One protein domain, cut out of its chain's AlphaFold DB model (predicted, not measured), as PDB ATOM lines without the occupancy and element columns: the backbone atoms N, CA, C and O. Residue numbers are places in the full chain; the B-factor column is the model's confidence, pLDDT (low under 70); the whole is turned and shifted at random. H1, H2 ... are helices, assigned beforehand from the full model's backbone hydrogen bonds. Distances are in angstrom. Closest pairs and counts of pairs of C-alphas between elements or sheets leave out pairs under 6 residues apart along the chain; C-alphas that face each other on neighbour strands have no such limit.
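What this domain is: This is residues 216 to 312 of the 1053 residues of the protein "VIT domain-containing protein" of Candidatus Melainabacteria bacterium (UniProt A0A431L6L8). Helix H1 is sandwiched lengthwise between H2, folded back along it, and H4, while H3 and H5, side by side, pack crosswise on it. A long loop leads to short H6, away from H1. The 97 printed residues, all helix in class, have six named helices, H1 to H6 in order, and no named strand; they are compact, radius of gyration of the C-alphas 12.2 A, spans 36 by 30 by 21 A.

Where its parts are: H1, residues 216 to 230, starts at C-alpha (-31.625, 20.842, 27.519) and is 21.4 A long. H2 is residues 235 to 245, H3 248 to 254, H4 265 to 273, H5 278 to 289. H6, residues 302 to 305, ends at C-alpha (-36.604, 35.609, 23.200).

How they stand to each other: H1 and H2 touch as a hairpin, closest C-alphas Ala 229 and Glu 235, 3.9 A. H1 touches H4, C-alphas Thr 220 and Gly 267, 4.0 A. H3 touches H5, C-alphas Ala 254 and Ala 281, 5.7 A. Every O i to N i+4 pair is within hydrogen-bond range in H1, H2, H3 and H5; in H4, 4 of 5.

The domain as a whole: The printed part has no cut; the H5 to H6 link is long. Residues 257 to 265 and 297 to 312 have pLDDT under 70.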
ATOM      1  N   GLU A 216     -32.479  20.331  28.607       80.62
ATOM      2  CA  GLU A 216     -31.625  20.842  27.519       80.62
ATOM      3  C   GLU A 216     -31.359  19.823  26.404       80.62
ATOM      4  O   GLU A 216     -31.036  20.205  25.277       80.62
ATOM      5  N   LEU A 217     -31.460  18.521  26.690       84.00
ATOM      6  CA  LEU A 217     -31.082  17.484  25.730       84.00
ATOM      7  C   LEU A 217     -31.911  17.534  24.434       84.00
ATOM      8  O   LEU A 217     -31.293  17.486  23.371       84.00
ATOM      9  N   PRO A 218     -33.255  17.673  24.446       86.56
ATOM     10  CA  PRO A 218     -34.032  17.696  23.205       86.56
ATOM     11  C   PRO A 218     -33.671  18.864  22.278       86.56
ATOM     12  O   PRO A 218     -33.521  18.666  21.069       86.56
ATOM     13  N   SER A 219     -33.488  20.075  22.818       83.69
ATOM     14  CA  SER A 219     -33.129  21.250  22.013       83.69
ATOM     15  C   SER A 219     -31.689  21.165  21.507       83.69
ATOM     16  O   SER A 219     -31.450  21.384  20.319       83.69
ATOM     17  N   THR A 220     -30.757  20.737  22.367       85.50
ATOM     18  CA  THR A 220     -29.342  20.564  22.015       85.50
ATOM     19  C   THR A 220     -29.192  19.529  20.904       85.50
ATOM     20  O   THR A 220     -28.541  19.795  19.896       85.50
ATOM     21  N   LEU A 221     -29.850  18.371  21.033       91.69
ATOM     22  CA  LEU A 221     -29.831  17.341  19.995       91.69
ATOM     23  C   LEU A 221     -30.506  17.813  18.704       91.69
ATOM     24  O   LEU A 221     -30.028  17.473  17.624       91.69
ATOM     25  N   THR A 222     -31.564  18.628  18.785       91.88
ATOM     26  CA  THR A 222     -32.181  19.225  17.591       91.88
ATOM     27  C   THR A 222     -31.191  20.141  16.864       91.88
ATOM     28  O   THR A 222     -31.019  20.000  15.659       91.88
ATOM     29  N   ARG A 223     -30.462  21.019  17.571       88.69
ATOM     30  CA  ARG A 223     -29.440  21.900  16.968       88.69
ATOM     31  C   ARG A 223     -28.258  21.130  16.379       88.69
ATOM     32  O   ARG A 223     -27.808  21.445  15.282       88.69
ATOM     33  N   MET A 224     -27.791  20.091  17.069       91.00
ATOM     34  CA  MET A 224     -26.743  19.209  16.545       91.00
ATOM     35  C   MET A 224     -27.184  18.480  15.273       91.00
ATOM     36  O   MET A 224     -26.409  18.350  14.336       91.00
ATOM     37  N   ASN A 225     -28.432  18.017  15.205       95.31
ATOM     38  CA  ASN A 225     -28.914  17.354  13.995       95.31
ATOM     39  C   ASN A 225     -29.292  18.345  12.885       95.31
ATOM     40  O   ASN A 225     -29.248  17.965  11.721       95.31
ATOM     41  N   LEU A 226     -29.585  19.612  13.204       93.62
ATOM     42  CA  LEU A 226     -29.692  20.691  12.215       93.62
ATOM     43  C   LEU A 226     -28.344  20.971  11.537       93.62
ATOM     44  O   LEU A 226     -28.304  21.098  10.316       93.62
ATOM     45  N   SER A 227     -27.238  21.019  12.289       91.44
ATOM     46  CA  SER A 227     -25.906  21.171  11.683       91.44
ATOM     47  C   SER A 227     -25.520  19.941  10.857       91.44
ATOM     48  O   SER A 227     -25.028  20.094   9.742       91.44
ATOM     49  N   MET A 228     -25.817  18.726  11.341       94.06
ATOM     50  CA  MET A 228     -25.616  17.494  10.565       94.06
ATOM     51  C   MET A 228     -26.464  17.468   9.291       94.06
ATOM     52  O   MET A 228     -25.983  17.017   8.257       94.06
ATOM     53  N   ALA A 229     -27.705  17.958   9.353       94.75
ATOM     54  CA  ALA A 229     -28.596  18.073   8.202       94.75
ATOM     55  C   ALA A 229     -28.116  19.123   7.179       94.75
ATOM     56  O   ALA A 229     -28.479  19.043   6.011       94.75
ATOM     57  N   ALA A 230     -27.308  20.099   7.601       92.31
ATOM     58  CA  ALA A 230     -26.731  21.113   6.720       92.31
ATOM     59  C   ALA A 230     -25.435  20.658   6.028       92.31
ATOM     60  O   ALA A 230     -25.072  21.218   4.993       92.31
ATOM     61  N   ASP A 231     -24.733  19.673   6.591       91.44
ATOM     62  CA  ASP A 231     -23.540  19.078   5.990       91.44
ATOM     63  C   ASP A 231     -23.941  17.985   4.977       91.44
ATOM     64  O   ASP A 231     -24.545  16.985   5.377       91.44
ATOM     65  N   PRO A 232     -23.568  18.102   3.686       89.94
ATOM     66  CA  PRO A 232     -23.876  17.097   2.668       89.94
ATOM     67  C   PRO A 232     -23.447  15.664   3.026       89.94
ATOM     68  O   PRO A 232     -24.068  14.708   2.565       89.94
ATOM     69  N   ALA A 233     -22.395  15.487   3.836       93.56
ATOM     70  CA  ALA A 233     -21.918  14.160   4.231       93.56
ATOM     71  C   ALA A 233     -22.839  13.466   5.251       93.56
ATOM     72  O   ALA A 233     -22.890  12.235   5.298       93.56
ATOM     73  N   THR A 234     -23.559  14.240   6.067       94.69
ATOM     74  CA  THR A 234     -24.428  13.741   7.149       94.69
ATOM     75  C   THR A 234     -25.895  14.137   6.990       94.69
ATOM     76  O   THR A 234     -26.708  13.805   7.855       94.69
ATOM     77  N   GLU A 235     -26.248  14.784   5.878       92.44
ATOM     78  CA  GLU A 235     -27.558  15.385   5.629       92.44
ATOM     79  C   GLU A 235     -28.711  14.412   5.906       92.44
ATOM     80  O   GLU A 235     -29.583  14.675   6.736       92.44
ATOM     81  N   GLN A 236     -28.681  13.245   5.255       91.56
ATOM     82  CA  GLN A 236     -29.731  12.228   5.363       91.56
ATOM     83  C   GLN A 236     -29.893  11.707   6.793       91.56
ATOM     84  O   GLN A 236     -31.013  11.532   7.274       91.56
ATOM     85  N   GLN A 237     -28.781  11.503   7.504       94.81
ATOM     86  CA  GLN A 237     -28.810  11.066   8.897       94.81
ATOM     87  C   GLN A 237     -29.443  12.137   9.795       94.81
ATOM     88  O   GLN A 237     -30.288  11.812  10.631       94.81
ATOM     89  N   GLY A 238     -29.065  13.405   9.599       95.62
ATOM     90  CA  GLY A 238     -29.631  14.539  10.329       95.62
ATOM     91  C   GLY A 238     -31.133  14.684  10.083       95.62
ATOM     92  O   GLY A 238     -31.909  14.739  11.036       95.62
ATOM     93  N   ILE A 239     -31.569  14.655   8.819       95.25
ATOM     94  CA  ILE A 239     -32.989  14.760   8.442       95.25
ATOM     95  C   ILE A 239     -33.813  13.621   9.054       95.25
ATOM     96  O   ILE A 239     -34.868  13.874   9.641       95.25
ATOM     97  N   GLN A 240     -33.348  12.370   8.960       94.44
ATOM     98  CA  GLN A 240     -34.064  11.221   9.524       94.44
ATOM     99  C   GLN A 240     -34.224  11.331  11.041       94.44
ATOM    100  O   GLN A 240     -35.305  11.059  11.567       94.44
ATOM    101  N   TRP A 241     -33.176  11.767  11.744       96.50
ATOM    102  CA  TRP A 241     -33.242  11.973  13.187       96.50
ATOM    103  C   TRP A 241     -34.227  13.090  13.547       96.50
ATOM    104  O   TRP A 241     -35.083  12.906  14.414       96.50
ATOM    105  N   LEU A 242     -34.159  14.225  12.843       96.88
ATOM    106  CA  LEU A 242     -35.041  15.372  13.070       96.88
ATOM    107  C   LEU A 242     -36.516  15.033  12.829       96.88
ATOM    108  O   LEU A 242     -37.366  15.481  13.590       96.88
ATOM    109  N   ARG A 243     -36.831  14.195  11.836       94.56
ATOM    110  CA  ARG A 243     -38.207  13.726  11.590       94.56
ATOM    111  C   ARG A 243     -38.776  12.889  12.737       94.56
ATOM    112  O   ARG A 243     -39.985  12.895  12.940       94.56
ATOM    113  N   GLN A 244     -37.930  12.157  13.463       93.88
ATOM    114  CA  GLN A 244     -38.365  11.271  14.548       93.88
ATOM    115  C   GLN A 244     -38.370  11.957  15.917       93.88
ATOM    116  O   GLN A 244     -39.269  11.711  16.720       93.88
ATOM    117  N   PHE A 245     -37.362  12.786  16.194       94.75
ATOM    118  CA  PHE A 245     -37.093  13.317  17.536       94.75
ATOM    119  C   PHE A 245     -36.865  14.832  17.576       94.75
ATOM    120  O   PHE A 245     -36.746  15.397  18.664       94.75
ATOM    121  N   GLY A 246     -36.771  15.490  16.418       91.88
ATOM    122  CA  GLY A 246     -36.507  16.920  16.327       91.88
ATOM    123  C   GLY A 246     -37.669  17.754  16.858       91.88
ATOM    124  O   GLY A 246     -38.838  17.462  16.616       91.88
ATOM    125  N   SER A 247     -37.340  18.833  17.567       89.75
ATOM    126  CA  SER A 247     -38.336  19.818  17.987       89.75
ATOM    127  C   SER A 247     -38.687  20.755  16.827       89.75
ATOM    128  O   SER A 247     -37.846  21.544  16.391       89.75
ATOM    129  N   GLU A 248     -39.937  20.699  16.350       89.19
ATOM    130  CA  GLU A 248     -40.457  21.592  15.295       89.19
ATOM    131  C   GLU A 248     -40.288  23.069  15.673       89.19
ATOM    132  O   GLU A 248     -39.892  23.872  14.834       89.19
ATOM    133  N   GLU A 249     -40.481  23.421  16.948       82.06
ATOM    134  CA  GLU A 249     -40.292  24.785  17.452       82.06
ATOM    135  C   GLU A 249     -38.836  25.258  17.333       82.06
ATOM    136  O   GLU A 249     -38.592  26.379  16.887       82.06
ATOM    137  N   VAL A 250     -37.860  24.411  17.683       83.88
ATOM    138  CA  VAL A 250     -36.430  24.763  17.590       83.88
ATOM    139  C   VAL A 250     -35.998  24.898  16.129       83.88
ATOM    140  O   VAL A 250     -35.290  25.846  15.790       83.88
ATOM    141  N   MET A 251     -36.453  23.997  15.253       89.38
ATOM    142  CA  MET A 251     -36.172  24.084  13.815       89.38
ATOM    143  C   MET A 251     -36.810  25.325  13.183       89.38
ATOM    144  O   MET A 251     -36.159  26.033  12.418       89.38
ATOM    145  N   LEU A 252     -38.064  25.628  13.533       84.62
ATOM    146  CA  LEU A 252     -38.757  26.808  13.025       84.62
ATOM    147  C   LEU A 252     -38.083  28.093  13.506       84.62
ATOM    148  O   LEU A 252     -37.909  29.022  12.727       84.62
ATOM    149  N   ARG A 253     -37.633  28.137  14.763       77.69
ATOM    150  CA  ARG A 253     -36.871  29.263  15.317       77.69
ATOM    151  C   ARG A 253     -35.567  29.512  14.545       77.69
ATOM    152  O   ARG A 253     -35.267  30.657  14.215       77.69
ATOM    153  N   ALA A 254     -34.847  28.452  14.172       81.56
ATOM    154  CA  ALA A 254     -33.648  28.555  13.334       81.56
ATOM    155  C   ALA A 254     -33.926  29.131  11.924       81.56
ATOM    156  O   ALA A 254     -33.012  29.636  11.281       81.56
ATOM    157  N   CYS A 255     -35.177  29.112  11.444       80.25
ATOM    158  CA  CYS A 255     -35.567  29.724  10.163       80.25
ATOM    159  C   CYS A 255     -35.680  31.259  10.213       80.25
ATOM    160  O   CYS A 255     -35.870  31.888   9.165       80.25
ATOM    161  N   TYR A 256     -35.616  31.851  11.408       71.75
ATOM    162  CA  TYR A 256     -35.731  33.293  11.637       71.75
ATOM    163  C   TYR A 256     -34.482  33.876  12.309       71.75
ATOM    164  O   TYR A 256     -34.100  35.004  12.013       71.75
ATOM    165  N   GLU A 257     -33.830  33.123  13.197       66.56
ATOM    166  CA  GLU A 257     -32.709  33.619  13.995       66.56
ATOM    167  C   GLU A 257     -31.344  33.316  13.365       66.56
ATOM    168  O   GLU A 257     -31.074  32.204  12.922       66.56
ATOM    169  N   ARG A 258     -30.444  34.309  13.394       51.38
ATOM    170  CA  ARG A 258     -29.029  34.176  12.993       51.38
ATOM    171  C   ARG A 258     -28.080  33.878  14.162       51.38
ATOM    172  O   ARG A 258     -26.896  33.657  13.924       51.38
ATOM    173  N   SER A 259     -28.546  33.933  15.418       44.97
ATOM    174  CA  SER A 259     -27.673  33.868  16.603       44.97
ATOM    175  C   SER A 259     -28.166  32.882  17.662       44.97
ATOM    176  O   SER A 259     -29.327  32.943  18.063       44.97
ATOM    177  N   GLY A 260     -27.249  32.047  18.166       47.03
ATOM    178  CA  GLY A 260     -27.448  31.060  19.235       47.03
ATOM    179  C   GLY A 260     -27.711  31.667  20.617       47.03
ATOM    180  O   GLY A 260     -26.943  31.461  21.550       47.03
ATOM    181  N   ARG A 261     -28.787  32.446  20.755       50.09
ATOM    182  CA  ARG A 261     -29.300  32.978  22.027       50.09
ATOM    183  C   ARG A 261     -30.562  32.233  22.435       50.09
ATOM    184  O   ARG A 261     -31.629  32.816  22.621       50.09
ATOM    185  N   ALA A 262     -30.457  30.918  22.514       52.31
ATOM    186  CA  ALA A 262     -31.538  30.104  23.026       52.31
ATOM    187  C   ALA A 262     -31.341  29.832  24.518       52.31
ATOM    188  O   ALA A 262     -30.247  29.969  25.062       52.31
ATOM    189  N   THR A 263     -32.429  29.483  25.198       53.31
ATOM    190  CA  THR A 263     -32.426  29.169  26.632       53.31
ATOM    191  C   THR A 263     -31.642  27.893  26.958       53.31
ATOM    192  O   THR A 263     -31.439  27.601  28.131       53.31
ATOM    193  N   ASP A 264     -31.221  27.123  25.947       67.50
ATOM    194  CA  ASP A 264     -30.352  25.962  26.098       67.50
ATOM    195  C   ASP A 264     -28.875  26.337  25.942       67.50
ATOM    196  O   ASP A 264     -28.394  26.689  24.860       67.50
ATOM    197  N   ILE A 265     -28.139  26.240  27.048       69.12
ATOM    198  CA  ILE A 265     -26.740  26.669  27.137       69.12
ATOM    199  C   ILE A 265     -25.858  25.784  26.251       69.12
ATOM    200  O   ILE A 265     -25.010  26.286  25.509       69.12
ATOM    201  N   LEU A 266     -26.058  24.463  26.310       72.19
ATOM    202  CA  LEU A 266     -25.249  23.505  25.554       72.19
ATOM    203  C   LEU A 266     -25.484  23.601  24.043       72.19
ATOM    204  O   LEU A 266     -24.516  23.614  23.279       72.19
ATOM    205  N   GLY A 267     -26.741  23.715  23.611       73.62
ATOM    206  CA  GLY A 267     -27.091  23.891  22.202       73.62
ATOM    207  C   GLY A 267     -26.537  25.190  21.622       73.62
ATOM    208  O   GLY A 267     -25.933  25.173  20.550       73.62
ATOM    209  N   SER A 268     -26.646  26.290  22.369       70.56
ATOM    210  CA  SER A 268     -26.110  27.600  21.978       70.56
ATOM    211  C   SER A 268     -24.580  27.595  21.834       70.56
ATOM    212  O   SER A 268     -24.036  28.134  20.869       70.56
ATOM    213  N   LEU A 269     -23.860  26.938  22.756       72.62
ATOM    214  CA  LEU A 269     -22.403  26.766  22.662       72.62
ATOM    215  C   LEU A 269     -21.990  25.921  21.452       72.62
ATOM    216  O   LEU A 269     -20.978  26.212  20.814       72.62
ATOM    217  N   TYR A 270     -22.757  24.875  21.142       80.19
ATOM    218  CA  TYR A 270     -22.496  24.032  19.981       80.19
ATOM    219  C   TYR A 270     -22.703  24.798  18.666       80.19
ATOM    220  O   TYR A 270     -21.841  24.741  17.787       80.19
ATOM    221  N   GLU A 271     -23.799  25.553  18.556       75.06
ATOM    222  CA  GLU A 271     -24.129  26.382  17.391       75.06
ATOM    223  C   GLU A 271     -23.118  27.513  17.171       75.06
ATOM    224  O   GLU A 271     -22.751  27.794  16.034       75.06
ATOM    225  N   ALA A 272     -22.569  28.100  18.240       73.25
ATOM    226  CA  ALA A 272     -21.473  29.066  18.123       73.25
ATOM    227  C   ALA A 272     -20.231  28.476  17.420       73.25
ATOM    228  O   ALA A 272     -19.486  29.208  16.768       73.25
ATOM    229  N   GLY A 273     -20.005  27.162  17.538       76.62
ATOM    230  CA  GLY A 273     -18.967  26.438  16.797       76.62
ATOM    231  C   GLY A 273     -19.406  25.922  15.420       76.62
ATOM    232  O   GLY A 273     -18.544  25.608  14.602       76.62
ATOM    233  N   HIS A 274     -20.715  25.839  15.159       81.81
ATOM    234  CA  HIS A 274     -21.315  25.277  13.943       81.81
ATOM    235  C   HIS A 274     -22.472  26.171  13.460       81.81
ATOM    236  O   HIS A 274     -23.638  25.786  13.582       81.81
ATOM    237  N   PRO A 275     -22.173  27.380  12.951       80.56
ATOM    238  CA  PRO A 275     -23.204  28.331  12.564       80.56
ATOM    239  C   PRO A 275     -24.035  27.796  11.394       80.56
ATOM    240  O   PRO A 275     -23.489  27.304  10.405       80.56
ATOM    241  N   LEU A 276     -25.356  27.934  11.494       84.12
ATOM    242  CA  LEU A 276     -26.307  27.538  10.460       84.12
ATOM    243  C   LEU A 276     -26.842  28.775   9.733       84.12
ATOM    244  O   LEU A 276     -27.200  29.770  10.361       84.12
ATOM    245  N   SER A 277     -26.908  28.722   8.403       84.50
ATOM    246  CA  SER A 277     -27.543  29.793   7.631       84.50
ATOM    247  C   SER A 277     -29.072  29.694   7.713       84.50
ATOM    248  O   SER A 277     -29.624  28.594   7.773       84.50
ATOM    249  N   ILE A 278     -29.762  30.835   7.655       80.38
ATOM    250  CA  ILE A 278     -31.232  30.892   7.668       80.38
ATOM    251  C   ILE A 278     -31.831  30.090   6.500       80.38
ATOM    252  O   ILE A 278     -32.801  29.358   6.686       80.38
ATOM    253  N   ASP A 279     -31.238  30.174   5.309       81.38
ATOM    254  CA  ASP A 279     -31.736  29.457   4.131       81.38
ATOM    255  C   ASP A 279     -31.541  27.942   4.265       81.38
ATOM    256  O   ASP A 279     -32.436  27.165   3.925       81.38
ATOM    257  N   SER A 280     -30.417  27.508   4.851       88.56
ATOM    258  CA  SER A 280     -30.204  26.103   5.211       88.56
ATOM    259  C   SER A 280     -31.242  25.636   6.231       88.56
ATOM    260  O   SER A 280     -31.834  24.578   6.044       88.56
ATOM    261  N   ALA A 281     -31.521  26.428   7.270       89.69
ATOM    262  CA  ALA A 281     -32.529  26.093   8.272       89.69
ATOM    263  C   ALA A 281     -33.937  25.972   7.666       89.69
ATOM    264  O   ALA A 281     -34.629  24.994   7.936       89.69
ATOM    265  N   ARG A 282     -34.335  26.906   6.789       87.44
ATOM    266  CA  ARG A 282     -35.616  26.867   6.056       87.44
ATOM    267  C   ARG A 282     -35.725  25.639   5.155       87.44
ATOM    268  O   ARG A 282     -36.760  24.973   5.146       87.44
ATOM    269  N   SER A 283     -34.646  25.314   4.442       90.31
ATOM    270  CA  SER A 283     -34.549  24.112   3.609       90.31
ATOM    271  C   SER A 283     -34.708  22.840   4.447       90.31
ATOM    272  O   SER A 283     -35.550  21.999   4.138       90.31
ATOM    273  N   ILE A 284     -33.979  22.726   5.563       94.38
ATOM    274  CA  ILE A 284     -34.067  21.574   6.470       94.38
ATOM    275  C   ILE A 284     -35.463  21.480   7.094       94.38
ATOM    276  O   ILE A 284     -36.037  20.394   7.128       94.38
ATOM    277  N   PHE A 285     -36.047  22.599   7.530       93.25
ATOM    278  CA  PHE A 285     -37.401  22.638   8.080       93.25
ATOM    279  C   PHE A 285     -38.421  22.073   7.090       93.25
ATOM    280  O   PHE A 285     -39.219  21.210   7.462       93.25
ATOM    281  N   TYR A 286     -38.357  22.487   5.820       93.25
ATOM    282  CA  TYR A 286     -39.218  21.932   4.780       93.25
ATOM    283  C   TYR A 286     -38.939  20.441   4.545       93.25
ATOM    284  O   TYR A 286     -39.873  19.645   4.570       93.25
ATOM    285  N   LYS A 287     -37.675  20.021   4.408       94.25
ATOM    286  CA  LYS A 287     -37.319  18.603   4.203       94.25
ATOM    287  C   LYS A 287     -37.786  17.699   5.344       94.25
ATOM    288  O   LYS A 287     -38.193  16.560   5.111       94.25
ATOM    289  N   VAL A 288     -37.762  18.193   6.580       95.56
ATOM    290  CA  VAL A 288     -38.204  17.452   7.766       95.56
ATOM    291  C   VAL A 288     -39.730  17.426   7.867       95.56
ATOM    292  O   VAL A 288     -40.306  16.355   8.044       95.56
ATOM    293  N   THR A 289     -40.399  18.570   7.727       93.56
ATOM    294  CA  THR A 289     -41.833  18.703   8.048       93.56
ATOM    295  C   THR A 289     -42.770  18.549   6.847       93.56
ATOM    296  O   THR A 289     -43.943  18.228   7.026       93.56
ATOM    297  N   GLY A 290     -42.283  18.799   5.631       91.38
ATOM    298  CA  GLY A 290     -43.098  18.933   4.420       91.38
ATOM    299  C   GLY A 290     -43.902  20.229   4.345       91.38
ATOM    300  O   GLY A 290     -44.725  20.379   3.444       91.38
ATOM    301  N   LYS A 291     -43.694  21.164   5.281       88.56
ATOM    302  CA  LYS A 291     -44.399  22.447   5.338       88.56
ATOM    303  C   LYS A 291     -43.432  23.592   5.034       88.56
ATOM    304  O   LYS A 291     -42.355  23.649   5.631       88.56
ATOM    305  N   PRO A 292     -43.789  24.531   4.146       83.19
ATOM    306  CA  PRO A 292     -43.061  25.788   4.020       83.19
ATOM    307  C   PRO A 292     -43.045  26.540   5.361       83.19
ATOM    308  O   PRO A 292     -44.066  26.594   6.046       83.19
ATOM    309  N   PHE A 293     -41.918  27.141   5.749       79.25
ATOM    310  CA  PHE A 293     -41.786  27.816   7.053       79.25
ATOM    311  C   PHE A 293     -42.789  28.973   7.238       79.25
ATOM    312  O   PHE A 293     -43.266  29.210   8.345       79.25
ATOM    313  N   ASN A 294     -43.148  29.660   6.147       72.38
ATOM    314  CA  ASN A 294     -44.123  30.754   6.116       72.38
ATOM    315  C   ASN A 294     -45.586  30.276   6.234       72.38
ATOM    316  O   ASN A 294     -46.481  31.092   6.451       72.38
ATOM    317  N   SER A 295     -45.836  28.963   6.158       73.06
ATOM    318  CA  SER A 295     -47.154  28.352   6.393       73.06
ATOM    319  C   SER A 295     -47.414  27.983   7.862       73.06
ATOM    320  O   SER A 295     -48.496  27.497   8.190       73.06
ATOM    321  N   VAL A 296     -46.440  28.204   8.755       75.69
ATOM    322  CA  VAL A 296     -46.498  27.829  10.178       75.69
ATOM    323  C   VAL A 296     -46.343  29.091  11.045       75.69
ATOM    324  O   VAL A 296     -45.508  29.941  10.727       75.69
ATOM    325  N   PRO A 297     -47.124  29.264  12.134       66.88
ATOM    326  CA  PRO A 297     -47.005  30.445  12.986       66.88
ATOM    327  C   PRO A 297     -45.642  30.494  13.670       66.88
ATOM    328  O   PRO A 297     -45.121  29.467  14.104       66.88
ATOM    329  N   ILE A 298     -45.117  31.701  13.879       66.81
ATOM    330  CA  ILE A 298     -43.904  31.888  14.680       66.81
ATOM    331  C   ILE A 298     -44.158  31.341  16.104       66.81
ATOM    332  O   ILE A 298     -45.154  31.732  16.745       66.81
ATOM    333  N   PRO A 299     -43.286  30.459  16.636       63.69
ATOM    334  CA  PRO A 299     -43.486  29.852  17.947       63.69
ATOM    335  C   PRO A 299     -43.635  30.888  19.065       63.69
ATOM    336  O   PRO A 299     -43.045  31.970  19.025       63.69
ATOM    337  N   SER A 300     -44.440  30.576  20.080       56.28
ATOM    338  CA  SER A 300     -44.661  31.477  21.218       56.28
ATOM    339  C   SER A 300     -43.420  31.655  22.095       56.28
ATOM    340  O   SER A 300     -43.248  32.735  22.650       56.28
ATOM    341  N   ALA A 301     -42.542  30.649  22.216       54.66
ATOM    342  CA  ALA A 301     -41.316  30.803  23.002       54.66
ATOM    343  C   ALA A 301     -40.248  31.603  22.243       54.66
ATOM    344  O   ALA A 301     -39.557  32.425  22.846       54.66
ATOM    345  N   ALA A 302     -40.169  31.441  20.913       55.19
ATOM    346  CA  ALA A 302     -39.378  32.331  20.061       55.19
ATOM    347  C   ALA A 302     -39.829  33.783  20.268       55.19
ATOM    348  O   ALA A 302     -38.982  34.632  20.516       55.19
ATOM    349  N   ARG A 303     -41.155  34.022  20.330       53.31
ATOM    350  CA  ARG A 303     -41.789  35.321  20.634       53.31
ATOM    351  C   ARG A 303     -41.335  36.012  21.927       53.31
ATOM    352  O   ARG A 303     -41.389  37.231  22.002       53.31
ATOM    353  N   ALA A 304     -40.868  35.261  22.917       47.75
ATOM    354  CA  ALA A 304     -40.356  35.825  24.164       47.75
ATOM    355  C   ALA A 304     -38.847  36.134  24.115       47.75
ATOM    356  O   ALA A 304     -38.381  36.960  24.885       47.75
ATOM    357  N   THR A 305     -38.078  35.483  23.227       48.97
ATOM    358  CA  THR A 305     -36.604  35.609  23.200       48.97
ATOM    359  C   THR A 305     -36.087  36.666  22.213       48.97
ATOM    360  O   THR A 305     -35.033  37.242  22.459       48.97
ATOM    361  N   ILE A 306     -36.801  36.937  21.110       50.31
ATOM    362  CA  ILE A 306     -36.434  37.996  20.134       50.31
ATOM    363  C   ILE A 306     -36.996  39.370  20.546       50.31
ATOM    364  O   ILE A 306     -36.612  40.387  19.987       50.31
ATOM    365  N   GLN A 307     -37.855  39.457  21.567       48.47
ATOM    366  CA  GLN A 307     -38.187  40.755  22.152       48.47
ATOM    367  C   GLN A 307     -36.892  41.320  22.761       48.47
ATOM    368  O   GLN A 307     -36.454  40.846  23.804       48.47
ATOM    369  N   HIS A 308     -36.297  42.320  22.096       47.19
ATOM    370  CA  HIS A 308     -35.177  43.163  22.556       47.19
ATOM    371  C   HIS A 308     -33.738  42.758  22.176       47.19
ATOM    372  O   HIS A 308     -32.806  43.364  22.701       47.19
ATOM    373  N   ALA A 309     -33.506  41.816  21.256       48.84
ATOM    374  CA  ALA A 309     -32.147  41.339  20.968       48.84
ATOM    375  C   ALA A 309     -31.439  42.050  19.789       48.84
ATOM    376  O   ALA A 309     -30.221  41.897  19.642       48.84
ATOM    377  N   GLY A 310     -32.162  42.831  18.977       52.16
ATOM    378  CA  GLY A 310     -31.624  43.551  17.815       52.16
ATOM    379  C   GLY A 310     -31.037  42.615  16.752       52.16
ATOM    380  O   GLY A 310     -30.007  42.930  16.162       52.16
ATOM    381  N   LEU A 311     -31.626  41.429  16.580       50.88
ATOM    382  CA  LEU A 311     -31.176  40.348  15.694       50.88
ATOM    383  C   LEU A 311     -31.649  40.514  14.245       50.88
ATOM    384  O   LEU A 311     -31.051  39.916  13.348       50.88
ATOM    385  N   ILE A 312     -32.706  41.290  14.013       56.09
ATOM    386  CA  ILE A 312     -33.182  41.656  12.677       56.09
ATOM    387  C   ILE A 312     -32.582  43.016  12.295       56.09
ATOM    388  O   ILE A 312     -32.988  44.059  12.809       56.09
TER     389      ILE A 312